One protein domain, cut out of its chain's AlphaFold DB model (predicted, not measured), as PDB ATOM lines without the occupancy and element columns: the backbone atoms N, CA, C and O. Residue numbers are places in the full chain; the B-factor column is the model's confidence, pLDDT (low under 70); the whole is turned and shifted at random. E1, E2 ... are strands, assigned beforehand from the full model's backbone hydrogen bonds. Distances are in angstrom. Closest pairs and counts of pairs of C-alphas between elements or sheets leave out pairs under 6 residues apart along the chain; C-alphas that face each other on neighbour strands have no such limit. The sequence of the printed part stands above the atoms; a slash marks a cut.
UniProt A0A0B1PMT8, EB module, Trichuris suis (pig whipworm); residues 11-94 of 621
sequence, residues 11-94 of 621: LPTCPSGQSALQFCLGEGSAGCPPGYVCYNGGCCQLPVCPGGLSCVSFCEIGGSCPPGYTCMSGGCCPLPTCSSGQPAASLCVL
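Overview. This is residues 11 to 94 of the 621 residues of the protein "EB module" of Trichuris suis (pig whipworm) (UniProt A0A0B1PMT8). This is a rod with little regular structure: two small strand hairpins, E1 with E2 and E3 with E4, sit one after the other along it amid long loops, and residues 79 to 94 run on to the far end. The 84 printed residues hold four named strands, E1 to E4 in chain order, and no named helix; both sheets are antiparallel, and the class is all strand, with 16 residues in named elements. The whole is only just compact, close to loose, with a radius of gyration of the C-alphas of 13.9 A and spans of 44 by 22 by 22 A.

Arrangement. Look first at E1, residues 36 to 39, and E2, residues 42 to 45, a hairpin at 137 degrees with N 39 and O 42 2.8 A apart. In the hairpin of E3, residues 69 to 72, and E4, residues 75 to 78, at 135 degrees, N 70 and O 77 are 2.8 A apart. E1 and E2 are apart from E3 and E4.

Along the chain. Find C-alpha 36 at (35.001, -44.699, -3.427), where E1 begins its 9.0 A; E2 spans 9.7 A. E3 spans 9.2 A, and E4 9.7 A to C-alpha 78 at (24.354, -34.696, 4.338).

Size, cuts and confidence. The C-alphas of Leu 11 and Leu 94, the two farthest apart, are 44.7 A apart. The printed part has no cut, and the link E2 to E3 is long, with 23 residues. Residues 26 to 30 and 61 to 64 have pLDDT under 70.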
ATOM      1  N   LEU A  11      42.525 -58.510  -2.004       79.50
ATOM      2  CA  LEU A  11      42.080 -57.142  -1.742       79.50
ATOM      3  C   LEU A  11      41.428 -57.094  -0.349       79.50
ATOM      4  O   LEU A  11      40.765 -58.067   0.027       79.50
ATOM      5  N   PRO A  12      41.600 -56.001   0.413       83.12
ATOM      6  CA  PRO A  12      40.949 -55.852   1.708       83.12
ATOM      7  C   PRO A  12      39.424 -55.894   1.542       83.12
ATOM      8  O   PRO A  12      38.882 -55.573   0.483       83.12
ATOM      9  N   THR A  13      38.729 -56.333   2.589       83.06
ATOM     10  CA  THR A  13      37.263 -56.407   2.591       83.06
ATOM     11  C   THR A  13      36.693 -55.091   3.107       83.06
ATOM     12  O   THR A  13      37.121 -54.587   4.144       83.06
ATOM     13  N   CYS A  14      35.746 -54.524   2.370       82.56
ATOM     14  CA  CYS A  14      35.034 -53.309   2.736       82.56
ATOM     15  C   CYS A  14      34.020 -53.564   3.861       82.56
ATOM     16  O   CYS A  14      33.585 -54.704   4.035       82.56
ATOM     17  N   PRO A  15      33.559 -52.516   4.576       79.06
ATOM     18  CA  PRO A  15      32.530 -52.645   5.616       79.06
ATOM     19  C   PRO A  15      31.237 -53.315   5.130       79.06
ATOM     20  O   PRO A  15      30.551 -53.981   5.897       79.06
ATOM     21  N   SER A  16      30.923 -53.182   3.838       74.62
ATOM     22  CA  SER A  16      29.785 -53.831   3.177       74.62
ATOM     23  C   SER A  16      29.961 -55.341   2.940       74.62
ATOM     24  O   SER A  16      29.061 -55.975   2.395       74.62
ATOM     25  N   GLY A  17      31.115 -55.924   3.285       77.75
ATOM     26  CA  GLY A  17      31.462 -57.324   3.010       77.75
ATOM     27  C   GLY A  17      31.963 -57.588   1.583       77.75
ATOM     28  O   GLY A  17      32.309 -58.720   1.252       77.75
ATOM     29  N   GLN A  18      32.027 -56.562   0.730       83.31
ATOM     30  CA  GLN A  18      32.548 -56.664  -0.637       83.31
ATOM     31  C   GLN A  18      34.072 -56.499  -0.669       83.31
ATOM     32  O   GLN A  18      34.650 -55.811   0.167       83.31
ATOM     33  N   SER A  19      34.748 -57.101  -1.650       83.56
ATOM     34  CA  SER A  19      36.180 -56.858  -1.875       83.56
ATOM     35  C   SER A  19      36.419 -55.431  -2.377       83.56
ATOM     36  O   SER A  19      35.721 -54.991  -3.290       83.56
ATOM     37  N   ALA A  20      37.423 -54.737  -1.833       85.06
ATOM     38  CA  ALA A  20      37.815 -53.403  -2.286       85.06
ATOM     39  C   ALA A  20      38.182 -53.385  -3.777       85.06
ATOM     40  O   ALA A  20      38.686 -54.370  -4.312       85.06
ATOM     41  N   LEU A  21      37.963 -52.246  -4.437       84.88
ATOM     42  CA  LEU A  21      38.202 -52.090  -5.873       84.88
ATOM     43  C   LEU A  21      39.699 -52.136  -6.220       84.88
ATOM     44  O   LEU A  21      40.109 -52.778  -7.184       84.88
ATOM     45  N   GLN A  22      40.512 -51.445  -5.426       85.12
ATOM     46  CA  GLN A  22      41.966 -51.381  -5.558       85.12
ATOM     47  C   GLN A  22      42.592 -51.024  -4.210       85.12
ATOM     48  O   GLN A  22      41.884 -50.602  -3.296       85.12
ATOM     49  N   PHE A  23      43.910 -51.166  -4.091       83.44
ATOM     50  CA  PHE A  23      44.638 -50.662  -2.931       83.44
ATOM     51  C   PHE A  23      44.749 -49.137  -2.971       83.44
ATOM     52  O   PHE A  23      44.833 -48.537  -4.042       83.44
ATOM     53  N   CYS A  24      44.791 -48.521  -1.800       84.62
ATOM     54  CA  CYS A  24      45.020 -47.093  -1.625       84.62
ATOM     55  C   CYS A  24      46.011 -46.870  -0.478       84.62
ATOM     56  O   CYS A  24      46.092 -47.670   0.451       84.62
ATOM     57  N   LEU A  25      46.805 -45.802  -0.583       75.12
ATOM     58  CA  LEU A  25      47.947 -45.526   0.301       75.12
ATOM     59  C   LEU A  25      47.802 -44.203   1.075       75.12
ATOM     60  O   LEU A  25      48.769 -43.738   1.669       75.12
ATOM     61  N   GLY A  26      46.619 -43.583   1.056       66.56
ATOM     62  CA  GLY A  26      46.342 -42.302   1.713       66.56
ATOM     63  C   GLY A  26      45.004 -42.303   2.449       66.56
ATOM     64  O   GLY A  26      44.192 -43.203   2.263       66.56
ATOM     65  N   GLU A  27      44.771 -41.294   3.287       62.38
ATOM     66  CA  GLU A  27      43.494 -41.116   3.986       62.38
ATOM     67  C   GLU A  27      42.475 -40.374   3.104       62.38
ATOM     68  O   GLU A  27      42.811 -39.433   2.380       62.38
ATOM     69  N   GLY A  28      41.206 -40.793   3.159       67.00
ATOM     70  CA  GLY A  28      40.110 -40.158   2.422       67.00
ATOM     71  C   GLY A  28      39.972 -40.628   0.968       67.00
ATOM     72  O   GLY A  28      40.163 -41.799   0.651       67.00
ATOM     73  N   SER A  29      39.553 -39.732   0.073       67.94
ATOM     74  CA  SER A  29      39.248 -40.031  -1.339       67.94
ATOM     75  C   SER A  29      40.447 -39.867  -2.286       67.94
ATOM     76  O   SER A  29      40.345 -40.162  -3.478       67.94
ATOM     77  N   ALA A  30      41.606 -39.436  -1.776       64.62
ATOM     78  CA  ALA A  30      42.821 -39.277  -2.568       64.62
ATOM     79  C   ALA A  30      43.374 -40.649  -2.999       64.62
ATOM     80  O   ALA A  30      43.848 -41.435  -2.182       64.62
ATOM     81  N   GLY A  31      43.308 -40.942  -4.302       73.56
ATOM     82  CA  GLY A  31      43.771 -42.210  -4.882       73.56
ATOM     83  C   GLY A  31      42.673 -43.249  -5.138       73.56
ATOM     84  O   GLY A  31      42.972 -44.327  -5.649       73.56
ATOM     85  N   CYS A  32      41.408 -42.930  -4.848       81.81
ATOM     86  CA  CYS A  32      40.256 -43.752  -5.216       81.81
ATOM     87  C   CYS A  32      39.407 -43.064  -6.299       81.81
ATOM     88  O   CYS A  32      39.361 -41.834  -6.351       81.81
ATOM     89  N   PRO A  33      38.745 -43.825  -7.192       81.94
ATOM     90  CA  PRO A  33      37.829 -43.242  -8.167       81.94
ATOM     91  C   PRO A  33      36.612 -42.592  -7.480       81.94
ATOM     92  O   PRO A  33      36.281 -42.955  -6.349       81.94
ATOM     93  N   PRO A  34      35.915 -41.653  -8.151       78.69
ATOM     94  CA  PRO A  34      34.714 -41.018  -7.607       78.69
ATOM     95  C   PRO A  34      33.685 -42.043  -7.108       78.69
ATOM     96  O   PRO A  34      33.411 -43.034  -7.785       78.69
ATOM     97  N   GLY A  35      33.124 -41.808  -5.918       76.88
ATOM     98  CA  GLY A  35      32.206 -42.740  -5.246       76.88
ATOM     99  C   GLY A  35      32.887 -43.805  -4.373       76.88
ATOM    100  O   GLY A  35      32.191 -44.605  -3.750       76.88
ATOM    101  N   TYR A  36      34.223 -43.808  -4.290       82.44
ATOM    102  CA  TYR A  36      35.001 -44.699  -3.427       82.44
ATOM    103  C   TYR A  36      35.881 -43.899  -2.460       82.44
ATOM    104  O   TYR A  36      36.452 -42.871  -2.824       82.44
ATOM    105  N   VAL A  37      36.030 -44.395  -1.233       84.12
ATOM    106  CA  VAL A  37      36.934 -43.838  -0.214       84.12
ATOM    107  C   VAL A  37      37.948 -44.893   0.207       84.12
ATOM    108  O   VAL A  37      37.638 -46.088   0.222       84.12
ATOM    109  N   CYS A  38      39.163 -44.468   0.543       84.56
ATOM    110  CA  CYS A  38      40.158 -45.363   1.102       84.56
ATOM    111  C   CYS A  38      39.753 -45.771   2.521       84.56
ATOM    112  O   CYS A  38      39.685 -44.937   3.423       84.56
ATOM    113  N   TYR A  39      39.480 -47.057   2.718       81.25
ATOM    114  CA  TYR A  39      39.154 -47.651   4.008       81.25
ATOM    115  C   TYR A  39      40.025 -48.892   4.219       81.25
ATOM    116  O   TYR A  39      40.036 -49.793   3.381       81.25
ATOM    117  N   ASN A  40      40.787 -48.930   5.319       79.50
ATOM    118  CA  ASN A  40      41.731 -50.014   5.637       79.50
ATOM    119  C   ASN A  40      42.645 -50.414   4.456       79.50
ATOM    120  O   ASN A  40      42.874 -51.594   4.192       79.50
ATOM    121  N   GLY A  41      43.154 -49.419   3.719       80.19
ATOM    122  CA  GLY A  41      44.078 -49.628   2.600       80.19
ATOM    123  C   GLY A  41      43.430 -50.111   1.297       80.19
ATOM    124  O   GLY A  41      44.152 -50.446   0.356       80.19
ATOM    125  N   GLY A  42      42.094 -50.139   1.204       85.81
ATOM    126  CA  GLY A  42      41.358 -50.420  -0.031       85.81
ATOM    127  C   GLY A  42      40.319 -49.361  -0.393       85.81
ATOM    128  O   GLY A  42      39.666 -48.792   0.474       85.81
ATOM    129  N   CYS A  43      40.133 -49.113  -1.688       87.25
ATOM    130  CA  CYS A  43      39.067 -48.255  -2.192       87.25
ATOM    131  C   CYS A  43      37.719 -48.968  -2.073       87.25
ATOM    132  O   CYS A  43      37.429 -49.897  -2.831       87.25
ATOM    133  N   CYS A  44      36.896 -48.509  -1.137       86.19
ATOM    134  CA  CYS A  44      35.583 -49.062  -0.833       86.19
ATOM    135  C   CYS A  44      34.473 -48.130  -1.300       86.19
ATOM    136  O   CYS A  44      34.562 -46.917  -1.114       86.19
ATOM    137  N   GLN A  45      33.437 -48.704  -1.915       85.25
ATOM    138  CA  GLN A  45      32.305 -47.938  -2.422       85.25
ATOM    139  C   GLN A  45      31.536 -47.323  -1.254       85.25
ATOM    140  O   GLN A  45      31.140 -48.032  -0.327       85.25
ATOM    141  N   LEU A  46      31.324 -46.011  -1.306       81.12
ATOM    142  CA  LEU A  46      30.496 -45.321  -0.326       81.12
ATOM    143  C   LEU A  46      29.029 -45.743  -0.509       81.12
ATOM    144  O   LEU A  46      28.569 -45.865  -1.650       81.12
ATOM    145  N   PRO A  47      28.278 -45.968   0.583       79.56
ATOM    146  CA  PRO A  47      26.853 -46.225   0.483       79.56
ATOM    147  C   PRO A  47      26.128 -44.999  -0.091       79.56
ATOM    148  O   PRO A  47      26.655 -43.882  -0.130       79.56
ATOM    149  N   VAL A  48      24.911 -45.227  -0.582       80.94
ATOM    150  CA  VAL A  48      24.073 -44.179  -1.169       80.94
ATOM    151  C   VAL A  48      23.048 -43.740  -0.131       80.94
ATOM    152  O   VAL A  48      22.337 -44.564   0.444       80.94
ATOM    153  N   CYS A  49      22.967 -42.435   0.099       78.62
ATOM    154  CA  CYS A  49      21.978 -41.825   0.969       78.62
ATOM    155  C   CYS A  49      20.568 -41.926   0.368       78.62
ATOM    156  O   CYS A  49      20.410 -41.971  -0.860       78.62
ATOM    157  N   PRO A  50      19.519 -41.879   1.207       72.44
ATOM    158  CA  PRO A  50      18.154 -41.680   0.731       72.44
ATOM    159  C   PRO A  50      18.096 -40.466  -0.212       72.44
ATOM    160  O   PRO A  50      18.589 -39.395   0.129       72.44
ATOM    161  N   GLY A  51      17.554 -40.644  -1.421       70.25
ATOM    162  CA  GLY A  51      17.530 -39.598  -2.455       70.25
ATOM    163  C   GLY A  51      18.688 -39.626  -3.465       70.25
ATOM    164  O   GLY A  51      18.752 -38.751  -4.322       70.25
ATOM    165  N   GLY A  52      19.581 -40.624  -3.416       73.56
ATOM    166  CA  GLY A  52      20.599 -40.852  -4.457       73.56
ATOM    167  C   GLY A  52      21.907 -40.075  -4.277       73.56
ATOM    168  O   GLY A  52      22.781 -40.135  -5.140       73.56
ATOM    169  N   LEU A  53      22.063 -39.356  -3.163       78.50
ATOM    170  CA  LEU A  53      23.294 -38.639  -2.826       78.50
ATOM    171  C   LEU A  53      24.371 -39.618  -2.342       78.50
ATOM    172  O   LEU A  53      24.072 -40.599  -1.667       78.50
ATOM    173  N   SER A  54      25.635 -39.363  -2.675       74.75
ATOM    174  CA  SER A  54      26.754 -40.179  -2.182       74.75
ATOM    175  C   SER A  54      27.131 -39.768  -0.757       74.75
ATOM    176  O   SER A  54      27.221 -38.572  -0.474       74.75
ATOM    177  N   CYS A  55      27.373 -40.734   0.135       79.50
ATOM    178  CA  CYS A  55      27.955 -40.445   1.450       79.50
ATOM    179  C   CYS A  55      29.355 -39.828   1.307       79.50
ATOM    180  O   CYS A  55      30.030 -40.055   0.307       79.50
ATOM    181  N   VAL A  56      29.815 -39.088   2.319       78.75
ATOM    182  CA  VAL A  56      31.177 -38.505   2.330       78.75
ATOM    183  C   VAL A  56      32.216 -39.390   3.013       78.75
ATOM    184  O   VAL A  56      33.406 -39.297   2.727       78.75
ATOM    185  N   SER A  57      31.768 -40.265   3.906       78.25
ATOM    186  CA  SER A  57      32.600 -41.222   4.634       78.25
ATOM    187  C   SER A  57      31.733 -42.356   5.174       78.25
ATOM    188  O   SER A  57      30.504 -42.248   5.200       78.25
ATOM    189  N   PHE A  58      32.361 -43.440   5.624       80.12
ATOM    190  CA  PHE A  58      31.679 -44.460   6.420       80.12
ATOM    191  C   PHE A  58      31.437 -43.961   7.848       80.12
ATOM    192  O   PHE A  58      32.161 -43.094   8.341       80.12
ATOM    193  N   CYS A  59      30.431 -44.523   8.508       80.44
ATOM    194  CA  CYS A  59      30.163 -44.305   9.925       80.44
ATOM    195  C   CYS A  59      29.637 -45.587  10.572       80.44
ATOM    196  O   CYS A  59      29.013 -46.421   9.916       80.44
ATOM    197  N   GLU A  60      29.869 -45.727  11.872       78.75
ATOM    198  CA  GLU A  60      29.270 -46.781  12.690       78.75
ATOM    199  C   GLU A  60      28.057 -46.230  13.447       78.75
ATOM    200  O   GLU A  60      27.920 -45.017  13.624       78.75
ATOM    201  N   ILE A  61      27.158 -47.107  13.897       60.53
ATOM    202  CA  ILE A  61      25.995 -46.708  14.700       60.53
ATOM    203  C   ILE A  61      26.507 -46.043  15.990       60.53
ATOM    204  O   ILE A  61      27.080 -46.710  16.845       60.53
ATOM    205  N   GLY A  62      26.316 -44.723  16.112       58.00
ATOM    206  CA  GLY A  62      26.831 -43.908  17.222       58.00
ATOM    207  C   GLY A  62      28.177 -43.211  16.965       58.00
ATOM    208  O   GLY A  62      28.668 -42.516  17.851       58.00
ATOM    209  N   GLY A  63      28.768 -43.361  15.776       64.94
ATOM    210  CA  GLY A  63      29.979 -42.649  15.363       64.94
ATOM    211  C   GLY A  63      29.713 -41.196  14.947       64.94
ATOM    212  O   GLY A  63      28.667 -40.874  14.379       64.94
ATOM    213  N   SER A  64      30.680 -40.314  15.203       69.00
ATOM    214  CA  SER A  64      30.599 -38.891  14.854       69.00
ATOM    215  C   SER A  64      30.893 -38.673  13.369       69.00
ATOM    216  O   SER A  64      32.026 -38.845  12.921       69.00
ATOM    217  N   CYS A  65      29.887 -38.263  12.602       80.94
ATOM    218  CA  CYS A  65      30.092 -37.716  11.263       80.94
ATOM    219  C   CYS A  65      30.617 -36.267  11.330       80.94
ATOM    220  O   CYS A  65      30.445 -35.600  12.355       80.94
ATOM    221  N   PRO A  66      31.245 -35.749  10.255       80.38
ATOM    222  CA  PRO A  66      31.612 -34.337  10.173       80.38
ATOM    223  C   PRO A  66      30.391 -33.420  10.380       80.38
ATOM    224  O   PRO A  66      29.272 -33.821  10.046       80.38
ATOM    225  N   PRO A  67      30.572 -32.178  10.874       78.38
ATOM    226  CA  PRO A  67      29.473 -31.225  11.018       78.38
ATOM    227  C   PRO A  67      28.671 -31.068   9.719       78.38
ATOM    228  O   PRO A  67      29.246 -30.898   8.644       78.38
ATOM    229  N   GLY A  68      27.341 -31.132   9.824       77.00
ATOM    230  CA  GLY A  68      26.432 -31.101   8.673       77.00
ATOM    231  C   GLY A  68      26.149 -32.463   8.034       77.00
ATOM    232  O   GLY A  68      25.433 -32.518   7.036       77.00
ATOM    233  N   TYR A  69      26.657 -33.559   8.607       83.25
ATOM    234  CA  TYR A  69      26.370 -34.924   8.176       83.25
ATOM    235  C   TYR A  69      25.857 -35.770   9.341       83.25
ATOM    236  O   TYR A  69      26.254 -35.587  10.489       83.25
ATOM    237  N   THR A  70      24.993 -36.733   9.039       84.00
ATOM    238  CA  THR A  70      24.458 -37.700   9.997       84.00
ATOM    239  C   THR A  70      24.697 -39.122   9.513       84.00
ATOM    240  O   THR A  70      24.722 -39.388   8.309       84.00
ATOM    241  N   CYS A  71      24.900 -40.042  10.451       84.00
ATOM    242  CA  CYS A  71      25.148 -41.433  10.126       84.00
ATOM    243  C   CYS A  71      23.839 -42.127   9.735       84.00
ATOM    244  O   CYS A  71      22.967 -42.337  10.577       84.00
ATOM    245  N   MET A  72      23.700 -42.501   8.462       79.50
ATOM    246  CA  MET A  72      22.562 -43.267   7.953       79.50
ATOM    247  C   MET A  72      23.063 -44.465   7.156       79.50
ATOM    248  O   MET A  72      23.884 -44.323   6.254       79.50
ATOM    249  N   SER A  73      22.567 -45.659   7.490       77.69
ATOM    250  CA  SER A  73      22.886 -46.902   6.768       77.69
ATOM    251  C   SER A  73      24.394 -47.162   6.591       77.69
ATOM    252  O   SER A  73      24.827 -47.656   5.551       77.69
ATOM    253  N   GLY A  74      25.204 -46.818   7.600       77.44
ATOM    254  CA  GLY A  74      26.655 -47.046   7.603       77.44
ATOM    255  C   GLY A  74      27.493 -45.996   6.858       77.44
ATOM    256  O   GLY A  74      28.703 -46.181   6.713       77.44
ATOM    257  N   GLY A  75      26.892 -44.893   6.394       82.88
ATOM    258  CA  GLY A  75      27.614 -43.757   5.814       82.88
ATOM    259  C   GLY A  75      27.146 -42.391   6.318       82.88
ATOM    260  O   GLY A  75      26.001 -42.203   6.725       82.88
ATOM    261  N   CYS A  76      28.055 -41.417   6.295       85.75
ATOM    262  CA  CYS A  76      27.772 -40.031   6.641       85.75
ATOM    263  C   CYS A  76      27.041 -39.346   5.488       85.75
ATOM    264  O   CYS A  76      27.632 -39.035   4.450       85.75
ATOM    265  N   CYS A  77      25.748 -39.121   5.686       85.19
ATOM    266  CA  CYS A  77      24.855 -38.476   4.741       85.19
ATOM    267  C   CYS A  77      24.650 -37.004   5.085       85.19
ATOM    268  O   CYS A  77      24.564 -36.680   6.268       85.19
ATOM    269  N   PRO A  78      24.566 -36.112   4.084       84.25
ATOM    270  CA  PRO A  78      24.354 -34.696   4.338       84.25
ATOM    271  C   PRO A  78      23.004 -34.482   5.022       84.25
ATOM    272  O   PRO A  78      21.996 -35.081   4.643       84.25
ATOM    273  N   LEU A  79      22.997 -33.627   6.042       84.94
ATOM    274  CA  LEU A  79      21.767 -33.125   6.639       84.94
ATOM    275  C   LEU A  79      21.075 -32.170   5.651       84.94
ATOM    276  O   LEU A  79      21.755 -31.514   4.856       84.94
ATOM    277  N   PRO A  80      19.735 -32.084   5.678       83.56
ATOM    278  CA  PRO A  80      19.003 -31.128   4.855       83.56
ATOM    279  C   PRO A  80      19.450 -29.692   5.159       83.56
ATOM    280  O   PRO A  80      19.798 -29.354   6.293       83.56
ATOM    281  N   THR A  81      19.441 -28.844   4.135       84.50
ATOM    282  CA  THR A  81      19.788 -27.426   4.265       84.50
ATOM    283  C   THR A  81      18.563 -26.635   4.710       84.50
ATOM    284  O   THR A  81      17.502 -26.722   4.093       84.50
ATOM    285  N   CYS A  82      18.715 -25.838   5.762       83.62
ATOM    286  CA  CYS A  82      17.697 -24.908   6.238       83.62
ATOM    287  C   CYS A  82      17.470 -23.773   5.234       83.62
ATOM    288  O   CYS A  82      18.379 -23.432   4.474       83.62
ATOM    289  N   SER A  83      16.318 -23.095   5.285       80.94
ATOM    290  CA  SER A  83      16.076 -21.885   4.473       80.94
ATOM    291  C   SER A  83      17.116 -20.776   4.694       80.94
ATOM    292  O   SER A  83      17.312 -19.930   3.826       80.94
ATOM    293  N   SER A  84      17.821 -20.790   5.831       73.69
ATOM    294  CA  SER A  84      18.949 -19.897   6.126       73.69
ATOM    295  C   SER A  84      20.248 -20.239   5.376       73.69
ATOM    296  O   SER A  84      21.225 -19.503   5.491       73.69
ATOM    297  N   GLY A  85      20.295 -21.353   4.636       77.19
ATOM    298  CA  GLY A  85      21.484 -21.841   3.928       77.19
ATOM    299  C   GLY A  85      22.461 -22.650   4.792       77.19
ATOM    300  O   GLY A  85      23.486 -23.103   4.289       77.19
ATOM    301  N   GLN A  86      22.160 -22.852   6.078       82.88
ATOM    302  CA  GLN A  86      22.968 -23.666   6.993       82.88
ATOM    303  C   GLN A  86      22.493 -25.131   7.000       82.88
ATOM    304  O   GLN A  86      21.300 -25.370   6.805       82.88
ATOM    305  N   PRO A  87      23.376 -26.120   7.235       81.94
ATOM    306  CA  PRO A  87      22.942 -27.500   7.430       81.94
ATOM    307  C   PRO A  87      22.126 -27.621   8.723       81.94
ATOM    308  O   PRO A  87      22.461 -26.991   9.731       81.94
ATOM    309  N   ALA A  88      21.065 -28.429   8.705       84.75
ATOM    310  CA  ALA A  88      20.254 -28.703   9.888       84.75
ATOM    311  C   ALA A  88      21.098 -29.306  11.023       84.75
ATOM    312  O   ALA A  88      22.103 -29.973  10.783       84.75
ATOM    313  N   ALA A  89      20.680 -29.093  12.273       81.81
ATOM    314  CA  ALA A  89      21.379 -29.632  13.441       81.81
ATOM    315  C   ALA A  89      21.161 -31.145  13.609       81.81
ATOM    316  O   ALA A  89      22.019 -31.860  14.120       81.81
ATOM    317  N   SER A  90      19.992 -31.628  13.201       82.31
ATOM    318  CA  SER A  90      19.582 -33.033  13.242       82.31
ATOM    319  C   SER A  90      18.398 -33.248  12.298       82.31
ATOM    320  O   SER A  90      17.900 -32.292  11.701       82.31
ATOM    321  N   LEU A  91      17.969 -34.498  12.124       84.25
ATOM    322  CA  LEU A  91      16.751 -34.832  11.384       84.25
ATOM    323  C   LEU A  91      15.529 -34.740  12.300       84.25
ATOM    324  O   LEU A  91      15.634 -35.005  13.496       84.25
ATOM    325  N   CYS A  92      14.372 -34.428  11.730       85.88
ATOM    326  CA  CYS A  92      13.109 -34.365  12.460       85.88
ATOM    327  C   CYS A  92      11.936 -34.828  11.603       85.88
ATOM    328  O   CYS A  92      11.957 -34.720  10.375       85.88
ATOM    329  N   VAL A  93      10.890 -35.307  12.274       84.69
ATOM    330  CA  VAL A  93       9.573 -35.550  11.674       84.69
ATOM    331  C   VAL A  93       8.562 -34.560  12.247       84.69
ATOM    332  O   VAL A  93       7.723 -34.029  11.522       84.69
ATOM    333  N   LEU A  94       8.675 -34.276  13.544       83.00
ATOM    334  CA  LEU A  94       7.878 -33.303  14.277       83.00
ATOM    335  C   LEU A  94       8.786 -32.251  14.919       83.00
ATOM    336  O   LEU A  94       9.939 -32.510  15.255       83.00
TER     337      LEU A  94